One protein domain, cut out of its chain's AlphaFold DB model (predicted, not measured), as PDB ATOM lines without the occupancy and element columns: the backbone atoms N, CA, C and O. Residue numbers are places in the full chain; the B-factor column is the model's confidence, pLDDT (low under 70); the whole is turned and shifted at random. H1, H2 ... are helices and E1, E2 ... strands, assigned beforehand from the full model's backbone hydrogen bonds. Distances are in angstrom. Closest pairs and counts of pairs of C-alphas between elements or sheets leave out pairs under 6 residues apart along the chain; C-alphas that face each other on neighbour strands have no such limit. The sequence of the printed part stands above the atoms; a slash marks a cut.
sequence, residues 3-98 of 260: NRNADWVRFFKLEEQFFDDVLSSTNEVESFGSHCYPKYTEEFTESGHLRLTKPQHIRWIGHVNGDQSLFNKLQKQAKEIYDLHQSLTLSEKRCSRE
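What this domain is: This is residues 3 to 98 of the 260 residues of an uncharacterized protein of Vibrio gigantis (UniProt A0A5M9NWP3). Two long helices, H1 and H2, lie side by side and run opposite ways. Two small pairs of strands complete the picture: E1 with E4 near the last residues of H1, and the hairpin of E2 and E3 on the side of H1 away from H2, abreast of the middle of H1 and apart from both helices. The printed part has 96 residues, with two named helices and four named strands in the order H1, E1, E2, E3, E4, H2, in two separate antiparallel sheets, E1 - E4 and E2 - E3. The class is mixed, helices and strands. The whole is only just compact, close to loose, with a radius of gyration of the C-alphas of 14.5 A and spans of 45 by 30 by 21 A.

Where its parts are: H1, residues 4 to 25, begins at C-alpha 4 (-5.308, -29.221, -20.697) and is 31.2 A long from first to last C-alpha. E1, residues 27 to 31, is 11.5 A long. E2, residues 41 to 44, has its first C-alpha at (-4.195, -8.913, -33.312), and E3 is residues 50 to 53. E4, residues 60 to 63, is 10.4 A long. H2, residues 68 to 89, is 31.2 A long and ends at C-alpha 89 (-13.470, -28.996, -27.125).

How they stand to each other: H1 and H2 touch, with the closest C-alphas, those of Phe 11 and Ile 81, 6.3 A apart. Their lines stand at a shallow tilt of 24 degrees, opposite ways. In both helices every O i to N i+4 pair is within hydrogen-bond range. H1 and E4 are near each other, with 5 pairs of C-alphas within 10 A. E1 and E4 are antiparallel neighbours at 159 degrees; N 29 and O 61, at 2.8 A, and N 61 and O 30, at 2.9 A, are within hydrogen-bond range. E2 and E3 form a hairpin, antiparallel at 141 degrees, with N 53 and O 41 at 2.7 A and N 43 and O 51 at 2.9 A, both within hydrogen-bond range. E2 and E3 are each apart from H1 and from H2. E1 and E2 are apart, and so are E3 and E4.

The domain as a whole: The two C-alphas farthest apart are those of Ser 47 and Gly 66, 46.7 A. The printed part has no cut and no long link: H1 to E1, E2 to E3 and E4 to H2 are tight, and E1 to E2 and E3 to E4 are short. The mean pLDDT of the printed part is 86.8, and residues 34 to 35 and 92 to 96 are under 70.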
ATOM      1  N   ASN A   3      -2.217 -32.268 -19.699       78.06
ATOM      2  CA  ASN A   3      -2.278 -30.949 -19.086       78.06
ATOM      3  C   ASN A   3      -3.052 -30.035 -20.041       78.06
ATOM      4  O   ASN A   3      -2.475 -29.431 -20.941       78.06
ATOM      5  N   ARG A   4      -4.370 -29.954 -19.836       79.56
ATOM      6  CA  ARG A   4      -5.308 -29.221 -20.697       79.56
ATOM      7  C   ARG A   4      -4.869 -27.780 -20.984       79.56
ATOM      8  O   ARG A   4      -5.103 -27.280 -22.077       79.56
ATOM      9  N   ASN A   5      -4.208 -27.125 -20.028       85.31
ATOM     10  CA  ASN A   5      -3.670 -25.779 -20.227       85.31
ATOM     11  C   ASN A   5      -2.481 -25.776 -21.198       85.31
ATOM     12  O   ASN A   5      -2.407 -24.908 -22.064       85.31
ATOM     13  N   ALA A   6      -1.577 -26.751 -21.092       88.00
ATOM     14  CA  ALA A   6      -0.455 -26.892 -22.017       88.00
ATOM     15  C   ALA A   6      -0.928 -27.189 -23.451       88.00
ATOM     16  O   ALA A   6      -0.373 -26.640 -24.402       88.00
ATOM     17  N   ASP A   7      -1.986 -27.987 -23.606       88.06
ATOM     18  CA  ASP A   7      -2.569 -28.293 -24.917       88.06
ATOM     19  C   ASP A   7      -3.248 -27.071 -25.550       88.06
ATOM     20  O   ASP A   7      -3.088 -26.834 -26.748       88.06
ATOM     21  N   TRP A   8      -3.933 -26.237 -24.757       88.69
ATOM     22  CA  TRP A   8      -4.452 -24.951 -25.235       88.69
ATOM     23  C   TRP A   8      -3.337 -24.003 -25.675       88.69
ATOM     24  O   TRP A   8      -3.427 -23.403 -26.744       88.69
ATOM     25  N   VAL A   9      -2.261 -23.891 -24.890       89.44
ATOM     26  CA  VAL A   9      -1.090 -23.081 -25.263       89.44
ATOM     27  C   VAL A   9      -0.467 -23.595 -26.561       89.44
ATOM     28  O   VAL A   9      -0.140 -22.798 -27.440       89.44
ATOM     29  N   ARG A  10      -0.333 -24.917 -26.716       91.25
ATOM     30  CA  ARG A  10       0.163 -25.533 -27.954       91.25
ATOM     31  C   ARG A  10      -0.749 -25.222 -29.139       91.25
ATOM     32  O   ARG A  10      -0.241 -24.850 -30.189       91.25
ATOM     33  N   PHE A  11      -2.065 -25.346 -28.970       91.31
ATOM     34  CA  PHE A  11      -3.045 -25.028 -30.009       91.31
ATOM     35  C   PHE A  11      -2.882 -23.594 -30.515       91.31
ATOM     36  O   PHE A  11      -2.741 -23.393 -31.718       91.31
ATOM     37  N   PHE A  12      -2.841 -22.612 -29.610       89.44
ATOM     38  CA  PHE A  12      -2.730 -21.207 -30.003       89.44
ATOM     39  C   PHE A  12      -1.413 -20.904 -30.718       89.44
ATOM     40  O   PHE A  12      -1.435 -20.233 -31.744       89.44
ATOM     41  N   LYS A  13      -0.291 -21.472 -30.254       91.50
ATOM     42  CA  LYS A  13       1.010 -21.320 -30.924       91.50
ATOM     43  C   LYS A  13       1.033 -21.928 -32.326       91.50
ATOM     44  O   LYS A  13       1.595 -21.336 -33.239       91.50
ATOM     45  N   LEU A  14       0.441 -23.111 -32.504       93.69
ATOM     46  CA  LEU A  14       0.357 -23.745 -33.822       93.69
ATOM     47  C   LEU A  14      -0.550 -22.954 -34.768       93.69
ATOM     48  O   LEU A  14      -0.216 -22.810 -35.940       93.69
ATOM     49  N   GLU A  15      -1.677 -22.437 -34.271       93.12
ATOM     50  CA  GLU A  15      -2.596 -21.612 -35.060       93.12
ATOM     51  C   GLU A  15      -1.938 -20.296 -35.495       93.12
ATOM     52  O   GLU A  15      -2.027 -19.930 -36.664       93.12
ATOM     53  N   GLU A  16      -1.232 -19.625 -34.584       92.88
ATOM     54  CA  GLU A  16      -0.454 -18.417 -34.874       92.88
ATOM     55  C   GLU A  16       0.640 -18.680 -35.918       92.88
ATOM     56  O   GLU A  16       0.666 -18.018 -36.951       92.88
ATOM     57  N   GLN A  17       1.457 -19.724 -35.733       94.44
ATOM     58  CA  GLN A  17       2.489 -20.090 -36.708       94.44
ATOM     59  C   GLN A  17       1.899 -20.434 -38.080       94.44
ATOM     60  O   GLN A  17       2.478 -20.096 -39.109       94.44
ATOM     61  N   PHE A  18       0.760 -21.129 -38.122       95.38
ATOM     62  CA  PHE A  18       0.093 -21.452 -39.381       95.38
ATOM     63  C   PHE A  18      -0.375 -20.192 -40.115       95.38
ATOM     64  O   PHE A  18      -0.223 -20.091 -41.329       95.38
ATOM     65  N   PHE A  19      -0.926 -19.228 -39.386       95.06
ATOM     66  CA  PHE A  19      -1.323 -17.934 -39.929       95.06
ATOM     67  C   PHE A  19      -0.129 -17.148 -40.483       95.06
ATOM     68  O   PHE A  19      -0.203 -16.667 -41.616       95.06
ATOM     69  N   ASP A  20       0.988 -17.106 -39.760       94.62
ATOM     70  CA  ASP A  20       2.222 -16.467 -40.231       94.62
ATOM     71  C   ASP A  20       2.810 -17.174 -41.463       94.62
ATOM     72  O   ASP A  20       3.209 -16.523 -42.434       94.62
ATOM     73  N   ASP A  21       2.808 -18.510 -41.475       95.38
ATOM     74  CA  ASP A  21       3.223 -19.308 -42.628       95.38
ATOM     75  C   ASP A  21       2.342 -18.992 -43.843       95.38
ATOM     76  O   ASP A  21       2.865 -18.781 -44.935       95.38
ATOM     77  N   VAL A  22       1.017 -18.905 -43.683       95.44
ATOM     78  CA  VAL A  22       0.123 -18.542 -44.790       95.44
ATOM     79  C   VAL A  22       0.447 -17.144 -45.307       95.44
ATOM     80  O   VAL A  22       0.699 -16.991 -46.500       95.44
ATOM     81  N   LEU A  23       0.492 -16.134 -44.440       94.12
ATOM     82  CA  LEU A  23       0.719 -14.747 -44.862       94.12
ATOM     83  C   LEU A  23       2.092 -14.525 -45.510       94.12
ATOM     84  O   LEU A  23       2.228 -13.640 -46.350       94.12
ATOM     85  N   SER A  24       3.101 -15.317 -45.144       94.06
ATOM     86  CA  SER A  24       4.457 -15.207 -45.699       94.06
ATOM     87  C   SER A  24       4.684 -16.016 -46.978       94.06
ATOM     88  O   SER A  24       5.574 -15.677 -47.757       94.06
ATOM     89  N   SER A  25       3.917 -17.086 -47.201       93.06
ATOM     90  CA  SER A  25       4.175 -18.052 -48.282       93.06
ATOM     91  C   SER A  25       3.093 -18.107 -49.360       93.06
ATOM     92  O   SER A  25       3.278 -18.745 -50.397       93.06
ATOM     93  N   THR A  26       1.968 -17.429 -49.150       93.88
ATOM     94  CA  THR A  26       0.872 -17.351 -50.120       93.88
ATOM     95  C   THR A  26       0.751 -15.951 -50.701       93.88
ATOM     96  O   THR A  26       1.135 -14.964 -50.078       93.88
ATOM     97  N   ASN A  27       0.197 -15.857 -51.907       92.94
ATOM     98  CA  ASN A  27      -0.189 -14.572 -52.475       92.94
ATOM     99  C   ASN A  27      -1.659 -14.318 -52.164       92.94
ATOM    100  O   ASN A  27      -2.514 -15.158 -52.470       92.94
ATOM    101  N   GLU A  28      -1.938 -13.169 -51.553       92.62
ATOM    102  CA  GLU A  28      -3.304 -12.703 -51.351       92.62
ATOM    103  C   GLU A  28      -3.949 -12.380 -52.698       92.62
ATOM    104  O   GLU A  28      -3.377 -11.686 -53.536       92.62
ATOM    105  N   VAL A  29      -5.161 -12.893 -52.879       89.56
ATOM    106  CA  VAL A  29      -6.044 -12.530 -53.986       89.56
ATOM    107  C   VAL A  29      -7.003 -11.438 -53.540       89.56
ATOM    108  O   VAL A  29      -7.185 -10.467 -54.264       89.56
ATOM    109  N   GLU A  30      -7.657 -11.624 -52.387       89.00
ATOM    110  CA  GLU A  30      -8.644 -10.676 -51.859       89.00
ATOM    111  C   GLU A  30      -8.965 -10.935 -50.378       89.00
ATOM    112  O   GLU A  30      -8.966 -12.087 -49.915       89.00
ATOM    113  N   SER A  31      -9.355  -9.882 -49.656       86.81
ATOM    114  CA  SER A  31      -9.838  -9.941 -48.272       86.81
ATOM    115  C   SER A  31     -11.088  -9.071 -48.040       86.81
ATOM    116  O   SER A  31     -11.311  -8.057 -48.695       86.81
ATOM    117  N   PHE A  32     -11.980  -9.487 -47.125       81.50
ATOM    118  CA  PHE A  32     -13.322  -8.885 -47.001       81.50
ATOM    119  C   PHE A  32     -13.683  -8.411 -45.597       81.50
ATOM    120  O   PHE A  32     -14.183  -9.184 -44.775       81.50
ATOM    121  N   GLY A  33     -13.605  -7.096 -45.397       74.44
ATOM    122  CA  GLY A  33     -13.968  -6.418 -44.154       74.44
ATOM    123  C   GLY A  33     -12.752  -6.083 -43.295       74.44
ATOM    124  O   GLY A  33     -11.658  -6.594 -43.510       74.44
ATOM    125  N   SER A  34     -12.948  -5.211 -42.307       68.06
ATOM    126  CA  SER A  34     -11.908  -4.884 -41.333       68.06
ATOM    127  C   SER A  34     -11.597  -6.105 -40.457       68.06
ATOM    128  O   SER A  34     -12.500  -6.841 -40.054       68.06
ATOM    129  N   HIS A  35     -10.310  -6.346 -40.190       68.00
ATOM    130  CA  HIS A  35      -9.816  -7.431 -39.323       68.00
ATOM    131  C   HIS A  35     -10.200  -8.860 -39.758       68.00
ATOM    132  O   HIS A  35     -10.311  -9.761 -38.929       68.00
ATOM    133  N   CYS A  36     -10.393  -9.093 -41.060       77.62
ATOM    134  CA  CYS A  36     -10.774 -10.403 -41.604       77.62
ATOM    135  C   CYS A  36      -9.583 -11.230 -42.129       77.62
ATOM    136  O   CYS A  36      -9.765 -12.101 -42.983       77.62
ATOM    137  N   TYR A  37      -8.382 -10.963 -41.607       87.56
ATOM    138  CA  TYR A  37      -7.131 -11.629 -41.973       87.56
ATOM    139  C   TYR A  37      -6.873 -12.875 -41.116       87.56
ATOM    140  O   TYR A  37      -7.292 -12.923 -39.955       87.56
ATOM    141  N   PRO A  38      -6.146 -13.872 -41.646       90.44
ATOM    142  CA  PRO A  38      -5.611 -14.960 -40.844       90.44
ATOM    143  C   PRO A  38      -4.416 -14.446 -40.033       90.44
ATOM    144  O   PRO A  38      -3.280 -14.720 -40.381       90.44
ATOM    145  N   LYS A  39      -4.659 -13.635 -38.996       90.94
ATOM    146  CA  LYS A  39      -3.621 -13.116 -38.090       90.94
ATOM    147  C   LYS A  39      -4.190 -12.861 -36.698       90.94
ATOM    148  O   LYS A  39      -5.339 -12.437 -36.574       90.94
ATOM    149  N   TYR A  40      -3.380 -13.081 -35.668       88.88
ATOM    150  CA  TYR A  40      -3.643 -12.558 -34.331       88.88
ATOM    151  C   TYR A  40      -3.433 -11.041 -34.288       88.88
ATOM    152  O   TYR A  40      -2.544 -10.494 -34.944       88.88
ATOM    153  N   THR A  41      -4.274 -10.359 -33.523       85.44
ATOM    154  CA  THR A  41      -4.195  -8.913 -33.312       85.44
ATOM    155  C   THR A  41      -3.851  -8.615 -31.868       85.44
ATOM    156  O   THR A  41      -4.241  -9.343 -30.963       85.44
ATOM    157  N   GLU A  42      -3.102  -7.546 -31.648       85.50
ATOM    158  CA  GLU A  42      -2.821  -7.049 -30.310       85.50
ATOM    159  C   GLU A  42      -3.870  -6.007 -29.928       85.50
ATOM    160  O   GLU A  42      -4.125  -5.062 -30.673       85.50
ATOM    161  N   GLU A  43      -4.483  -6.183 -28.763       81.94
ATOM    162  CA  GLU A  43      -5.438  -5.244 -28.183       81.94
ATOM    163  C   GLU A  43      -5.048  -4.957 -26.735       81.94
ATOM    164  O   GLU A  43      -4.694  -5.865 -25.980       81.94
ATOM    165  N   PHE A  44      -5.132  -3.693 -26.325       76.81
ATOM    166  CA  PHE A  44      -4.999  -3.333 -24.919       76.81
ATOM    167  C   PHE A  44      -6.311  -3.617 -24.186       76.81
ATOM    168  O   PHE A  44      -7.390  -3.247 -24.647       76.81
ATOM    169  N   THR A  45      -6.227  -4.274 -23.032       75.50
ATOM    170  CA  THR A  45      -7.358  -4.404 -22.113       75.50
ATOM    171  C   THR A  45      -7.691  -3.052 -21.488       75.50
ATOM    172  O   THR A  45      -6.854  -2.152 -21.446       75.50
ATOM    173  N   GLU A  46      -8.887  -2.928 -20.911       70.75
ATOM    174  CA  GLU A  46      -9.296  -1.745 -20.130       70.75
ATOM    175  C   GLU A  46      -8.318  -1.428 -18.979       70.75
ATOM    176  O   GLU A  46      -8.162  -0.280 -18.582       70.75
ATOM    177  N   SER A  47      -7.610  -2.445 -18.480       73.75
ATOM    178  CA  SER A  47      -6.547  -2.330 -17.474       73.75
ATOM    179  C   SER A  47      -5.152  -2.000 -18.034       73.75
ATOM    180  O   SER A  47      -4.187  -1.975 -17.274       73.75
ATOM    181  N   GLY A  48      -5.017  -1.765 -19.342       73.12
ATOM    182  CA  GLY A  48      -3.758  -1.394 -19.998       73.12
ATOM    183  C   GLY A  48      -2.806  -2.557 -20.296       73.12
ATOM    184  O   GLY A  48      -1.657  -2.323 -20.667       73.12
ATOM    185  N   HIS A  49      -3.246  -3.812 -20.163       74.12
ATOM    186  CA  HIS A  49      -2.430  -4.973 -20.521       74.12
ATOM    187  C   HIS A  49      -2.589  -5.328 -21.996       74.12
ATOM    188  O   HIS A  49      -3.698  -5.367 -22.518       74.12
ATOM    189  N   LEU A  50      -1.480  -5.652 -22.660       78.81
ATOM    190  CA  LEU A  50      -1.502  -6.147 -24.032       78.81
ATOM    191  C   LEU A  50      -2.034  -7.584 -24.063       78.81
ATOM    192  O   LEU A  50      -1.533  -8.462 -23.354       78.81
ATOM    193  N   ARG A  51      -3.036  -7.837 -24.900       81.75
ATOM    194  CA  ARG A  51      -3.621  -9.156 -25.122       81.75
ATOM    195  C   ARG A  51      -3.623  -9.479 -26.608       81.75
ATOM    196  O   ARG A  51      -4.124  -8.707 -27.416       81.75
ATOM    197  N   LEU A  52      -3.162 -10.682 -26.944       81.81
ATOM    198  CA  LEU A  52      -3.364 -11.249 -28.272       81.81
ATOM    199  C   LEU A  52      -4.810 -11.741 -28.409       81.81
ATOM    200  O   LEU A  52      -5.273 -12.623 -27.674       81.81
ATOM    201  N   THR A  53      -5.537 -11.151 -29.348       81.75
ATOM    202  CA  THR A  53      -6.888 -11.527 -29.738       81.75
ATOM    203  C   THR A  53      -6.845 -12.326 -31.031       81.75
ATOM    204  O   THR A  53      -6.178 -11.997 -32.010       81.75
ATOM    205  N   LYS A  54      -7.554 -13.452 -31.011       82.75
ATOM    206  CA  LYS A  54      -7.677 -14.329 -32.170       82.75
ATOM    207  C   LYS A  54      -8.636 -13.707 -33.195       82.75
ATOM    208  O   LYS A  54      -9.656 -13.146 -32.772       82.75
ATOM    209  N   PRO A  55      -8.411 -13.869 -34.512       84.00
ATOM    210  CA  PRO A  55      -9.341 -13.348 -35.513       84.00
ATOM    211  C   PRO A  55     -10.699 -14.027 -35.321       84.00
ATOM    212  O   PRO A  55     -10.729 -15.231 -35.114       84.00
ATOM    213  N   GLN A  56     -11.831 -13.320 -35.346       75.81
ATOM    214  CA  GLN A  56     -13.142 -13.969 -35.134       75.81
ATOM    215  C   GLN A  56     -13.717 -14.559 -36.430       75.81
ATOM    216  O   GLN A  56     -14.243 -15.677 -36.453       75.81
ATOM    217  N   HIS A  57     -13.578 -13.828 -37.536       80.56
ATOM    218  CA  HIS A  57     -14.093 -14.208 -38.845       80.56
ATOM    219  C   HIS A  57     -13.025 -13.960 -39.907       80.56
ATOM    220  O   HIS A  57     -12.789 -12.818 -40.280       80.56
ATOM    221  N   ILE A  58     -12.399 -15.025 -40.410       89.06
ATOM    222  CA  ILE A  58     -11.442 -14.911 -41.514       89.06
ATOM    223  C   ILE A  58     -12.227 -14.956 -42.826       89.06
ATOM    224  O   ILE A  58     -13.014 -15.877 -43.053       89.06
ATOM    225  N   ARG A  59     -12.038 -13.947 -43.675       89.56
ATOM    226  CA  ARG A  59     -12.627 -13.854 -45.019       89.56
ATOM    227  C   ARG A  59     -11.528 -13.421 -45.968       89.56
ATOM    228  O   ARG A  59     -11.408 -12.242 -46.294       89.56
ATOM    229  N   TRP A  60     -10.711 -14.388 -46.337       93.12
ATOM    230  CA  TRP A  60      -9.450 -14.168 -47.022       93.12
ATOM    231  C   TRP A  60      -9.258 -15.264 -48.061       93.12
ATOM    232  O   TRP A  60      -9.562 -16.433 -47.796       93.12
ATOM    233  N   ILE A  61      -8.797 -14.877 -49.243       93.50
ATOM    234  CA  ILE A  61      -8.546 -15.763 -50.372       93.50
ATOM    235  C   ILE A  61      -7.094 -15.572 -50.793       93.50
ATOM    236  O   ILE A  61      -6.680 -14.451 -51.074       93.50
ATOM    237  N   GLY A  62      -6.357 -16.668 -50.937       94.94
ATOM    238  CA  GLY A  62      -5.041 -16.633 -51.562       94.94
ATOM    239  C   GLY A  62      -4.628 -17.957 -52.172       94.94
ATOM    240  O   GLY A  62      -5.386 -18.932 -52.151       94.94
ATOM    241  N   HIS A  63      -3.434 -17.983 -52.756       95.56
ATOM    242  CA  HIS A  63      -2.913 -19.157 -53.450       95.56
ATOM    243  C   HIS A  63      -1.408 -19.354 -53.288       95.56
ATOM    244  O   HIS A  63      -0.657 -18.419 -53.006       95.56
ATOM    245  N   VAL A  64      -0.967 -20.585 -53.544       96.62
ATOM    246  CA  VAL A  64       0.445 -21.006 -53.487       96.62
ATOM    247  C   VAL A  64       1.101 -21.145 -54.869       96.62
ATOM    248  O   VAL A  64       2.159 -21.748 -54.988       96.62
ATOM    249  N   ASN A  65       0.502 -20.597 -55.936       93.75
ATOM    250  CA  ASN A  65       1.081 -20.575 -57.297       93.75
ATOM    251  C   ASN A  65       1.451 -21.953 -57.880       93.75
ATOM    252  O   ASN A  65       2.401 -22.076 -58.648       93.75
ATOM    253  N   GLY A  66       0.708 -22.997 -57.534       93.69
ATOM    254  CA  GLY A  66       0.974 -24.363 -57.980       93.69
ATOM    255  C   GLY A  66       2.035 -25.097 -57.157       93.69
ATOM    256  O   GLY A  66       2.355 -26.237 -57.491       93.69
ATOM    257  N   ASP A  67       2.563 -24.508 -56.076       96.75
ATOM    258  CA  ASP A  67       3.479 -25.206 -55.170       96.75
ATOM    259  C   ASP A  67       2.730 -26.264 -54.345       96.75
ATOM    260  O   ASP A  67       2.180 -26.007 -53.269       96.75
ATOM    261  N   GLN A  68       2.723 -27.493 -54.861       97.19
ATOM    262  CA  GLN A  68       2.089 -28.638 -54.216       97.19
ATOM    263  C   GLN A  68       2.737 -28.995 -52.871       97.19
ATOM    264  O   GLN A  68       2.050 -29.482 -51.970       97.19
ATOM    265  N   SER A  69       4.045 -28.771 -52.720       97.31
ATOM    266  CA  SER A  69       4.763 -29.078 -51.481       97.31
ATOM    267  C   SER A  69       4.294 -28.152 -50.366       97.31
ATOM    268  O   SER A  69       3.880 -28.614 -49.298       97.31
ATOM    269  N   LEU A  70       4.256 -26.848 -50.650       96.50
ATOM    270  CA  LEU A  70       3.732 -25.845 -49.735       96.50
ATOM    271  C   LEU A  70       2.243 -26.065 -49.447       96.50
ATOM    272  O   LEU A  70       1.839 -26.048 -48.285       96.50
ATOM    273  N   PHE A  71       1.434 -26.346 -50.473       97.44
ATOM    274  CA  PHE A  71       0.011 -26.652 -50.305       97.44
ATOM    275  C   PHE A  71      -0.213 -27.801 -49.314       97.44
ATOM    276  O   PHE A  71      -0.996 -27.683 -48.370       97.44
ATOM    277  N   ASN A  72       0.523 -28.901 -49.494       97.38
ATOM    278  CA  ASN A  72       0.440 -30.078 -48.635       97.38
ATOM    279  C   ASN A  72       0.968 -29.792 -47.220       97.38
ATOM    280  O   ASN A  72       0.393 -30.286 -46.246       97.38
ATOM    281  N   LYS A  73       2.028 -28.980 -47.084       97.19
ATOM    282  CA  LYS A  73       2.546 -28.520 -45.783       97.19
ATOM    283  C   LYS A  73       1.459 -27.769 -45.010       97.19
ATOM    284  O   LYS A  73       1.152 -28.153 -43.880       97.19
ATOM    285  N   LEU A  74       0.855 -26.753 -45.629       96.88
ATOM    286  CA  LEU A  74      -0.200 -25.937 -45.024       96.88
ATOM    287  C   LEU A  74      -1.427 -26.788 -44.668       96.88
ATOM    288  O   LEU A  74      -1.989 -26.652 -43.581       96.88
ATOM    289  N   GLN A  75      -1.816 -27.721 -45.541       96.19
ATOM    290  CA  GLN A  75      -2.923 -28.642 -45.278       96.19
ATOM    291  C   GLN A  75      -2.652 -29.547 -44.069       96.19
ATOM    292  O   GLN A  75      -3.547 -29.768 -43.248       96.19
ATOM    293  N   LYS A  76      -1.420 -30.044 -43.924       96.25
ATOM    294  CA  LYS A  76      -1.015 -30.865 -42.779       96.25
ATOM    295  C   LYS A  76      -1.024 -30.068 -41.471       96.25
ATOM    296  O   LYS A  76      -1.544 -30.575 -40.480       96.25
ATOM    297  N   GLN A  77      -0.510 -28.837 -41.477       95.44
ATOM    298  CA  GLN A  77      -0.563 -27.941 -40.312       95.44
ATOM    299  C   GLN A  77      -2.012 -27.657 -39.898       95.44
ATOM    300  O   GLN A  77      -2.371 -27.842 -38.737       95.44
ATOM    301  N   ALA A  78      -2.874 -27.300 -40.855       94.12
ATOM    302  CA  ALA A  78      -4.292 -27.062 -40.596       94.12
ATOM    303  C   ALA A  78      -4.995 -28.297 -40.008       94.12
ATOM    304  O   ALA A  78      -5.811 -28.170 -39.094       94.12
ATOM    305  N   LYS A  79      -4.657 -29.500 -40.493       93.00
ATOM    306  CA  LYS A  79      -5.173 -30.755 -39.934       93.00
ATOM    307  C   LYS A  79      -4.710 -30.984 -38.492       93.00
ATOM    308  O   LYS A  79      -5.536 -31.348 -37.662       93.00
ATOM    309  N   GLU A  80      -3.434 -30.761 -38.182       93.12
ATOM    310  CA  GLU A  80      -2.917 -30.904 -36.812       93.12
ATOM    311  C   GLU A  80      -3.637 -29.960 -35.839       93.12
ATOM    312  O   GLU A  80      -4.057 -30.378 -34.758       93.12
ATOM    313  N   ILE A  81      -3.839 -28.705 -36.247       91.81
ATOM    314  CA  ILE A  81      -4.566 -27.694 -35.468       91.81
ATOM    315  C   ILE A  81      -6.014 -28.132 -35.227       91.81
ATOM    316  O   ILE A  81      -6.511 -28.032 -34.103       91.81
ATOM    317  N   TYR A  82      -6.684 -28.639 -36.265       89.81
ATOM    318  CA  TYR A  82      -8.052 -29.145 -36.175       89.81
ATOM    319  C   TYR A  82      -8.175 -30.326 -35.207       89.81
ATOM    320  O   TYR A  82      -9.016 -30.296 -34.309       89.81
ATOM    321  N   ASP A  83      -7.322 -31.342 -35.357       89.69
ATOM    322  CA  ASP A  83      -7.347 -32.542 -34.518       89.69
ATOM    323  C   ASP A  83      -7.103 -32.172 -33.037       89.69
ATOM    324  O   ASP A  83      -7.806 -32.647 -32.138       89.69
ATOM    325  N   LEU A  84      -6.170 -31.247 -32.774       89.56
ATOM    326  CA  LEU A  84      -5.914 -30.725 -31.430       89.56
ATOM    327  C   LEU A  84      -7.122 -29.950 -30.877       89.56
ATOM    328  O   LEU A  84      -7.541 -30.199 -29.745       89.56
ATOM    329  N   HIS A  85      -7.741 -29.069 -31.669       88.50
ATOM    330  CA  HIS A  85      -8.946 -28.338 -31.263       88.50
ATOM    331  C   HIS A  85     -10.113 -29.270 -30.910       88.50
ATOM    332  O   HIS A  85     -10.788 -29.067 -29.895       88.50
ATOM    333  N   GLN A  86     -10.347 -30.306 -31.720       87.38
ATOM    334  CA  GLN A  86     -11.388 -31.298 -31.454       87.38
ATOM    335  C   GLN A  86     -11.146 -32.021 -30.129       87.38
ATOM    336  O   GLN A  86     -12.065 -32.128 -29.317       87.38
ATOM    337  N   SER A  87      -9.906 -32.444 -29.864       87.19
ATOM    338  CA  SER A  87      -9.559 -33.105 -28.599       87.19
ATOM    339  C   SER A  87      -9.778 -32.219 -27.362       87.19
ATOM    340  O   SER A  87     -10.104 -32.729 -26.291       87.19
ATOM    341  N   LEU A  88      -9.661 -30.892 -27.504       86.25
ATOM    342  CA  LEU A  88      -9.809 -29.931 -26.403       86.25
ATOM    343  C   LEU A  88     -11.256 -29.508 -26.129       86.25
ATOM    344  O   LEU A  88     -11.597 -29.155 -24.990       86.25
ATOM    345  N   THR A  89     -12.090 -29.505 -27.171       84.25
ATOM    346  CA  THR A  89     -13.470 -28.996 -27.125       84.25
ATOM    347  C   THR A  89     -14.533 -30.083 -27.141       84.25
ATOM    348  O   THR A  89     -15.675 -29.789 -26.792       84.25
ATOM    349  N   LEU A  90     -14.187 -31.311 -27.546       75.94
ATOM    350  CA  LEU A  90     -15.140 -32.392 -27.834       75.94
ATOM    351  C   LEU A  90     -16.228 -31.967 -28.842       75.94
ATOM    352  O   LEU A  90     -17.323 -32.524 -28.856       75.94
ATOM    353  N   SER A  91     -15.950 -30.949 -29.666       74.25
ATOM    354  CA  SER A  91     -16.888 -30.420 -30.652       74.25
ATOM    355  C   SER A  91     -16.497 -30.849 -32.058       74.25
ATOM    356  O   SER A  91     -15.367 -30.648 -32.496       74.25
ATOM    357  N   GLU A  92     -17.470 -31.363 -32.804       66.38
ATOM    358  CA  GLU A  92     -17.323 -31.647 -34.236       66.38
ATOM    359  C   GLU A  92     -17.547 -30.402 -35.112       66.38
ATOM    360  O   GLU A  92     -17.373 -30.444 -36.332       66.38
ATOM    361  N   LYS A  93     -17.952 -29.270 -34.518       69.62
ATOM    362  CA  LYS A  93     -18.223 -28.047 -35.275       69.62
ATOM    363  C   LYS A  93     -16.917 -27.382 -35.692       69.62
ATOM    364  O   LYS A  93     -16.145 -26.928 -34.852       69.62
ATOM    365  N   ARG A  94     -16.741 -27.243 -37.008       63.62
ATOM    366  CA  ARG A  94     -15.658 -26.456 -37.603       63.62
ATOM    367  C   ARG A  94     -15.719 -24.995 -37.170       63.62
ATOM    368  O   ARG A  94     -16.774 -24.357 -37.253       63.62
ATOM    369  N   CYS A  95     -14.579 -24.445 -36.774       66.06
ATOM    370  CA  CYS A  95     -14.438 -23.014 -36.538       66.06
ATOM    371  C   CYS A  95     -14.450 -22.247 -37.871       66.06
ATOM    372  O   CYS A  95     -13.894 -22.699 -38.866       66.06
ATOM    373  N   SER A  96     -14.987 -21.021 -37.892       62.75
ATOM    374  CA  SER A  96     -14.973 -20.126 -39.073       62.75
ATOM    375  C   SER A  96     -13.575 -19.704 -39.550       62.75
ATOM    376  O   SER A  96     -13.453 -18.921 -40.485       62.75
ATOM    377  N   ARG A  97     -12.537 -20.177 -38.864       78.38
ATOM    378  CA  ARG A  97     -11.126 -19.822 -39.023       78.38
ATOM    379  C   ARG A  97     -10.320 -20.973 -39.621       78.38
ATOM    380  O   ARG A  97      -9.123 -20.839 -39.827       78.38
ATOM    381  N   GLU A  98     -10.981 -22.096 -39.887       85.88
ATOM    382  CA  GLU A  98     -10.374 -23.233 -40.557       85.88
ATOM    383  C   GLU A  98     -10.294 -22.967 -42.065       85.88
ATOM    384  O   GLU A  98     -11.310 -22.609 -42.678       85.88
TER     385      GLU A  98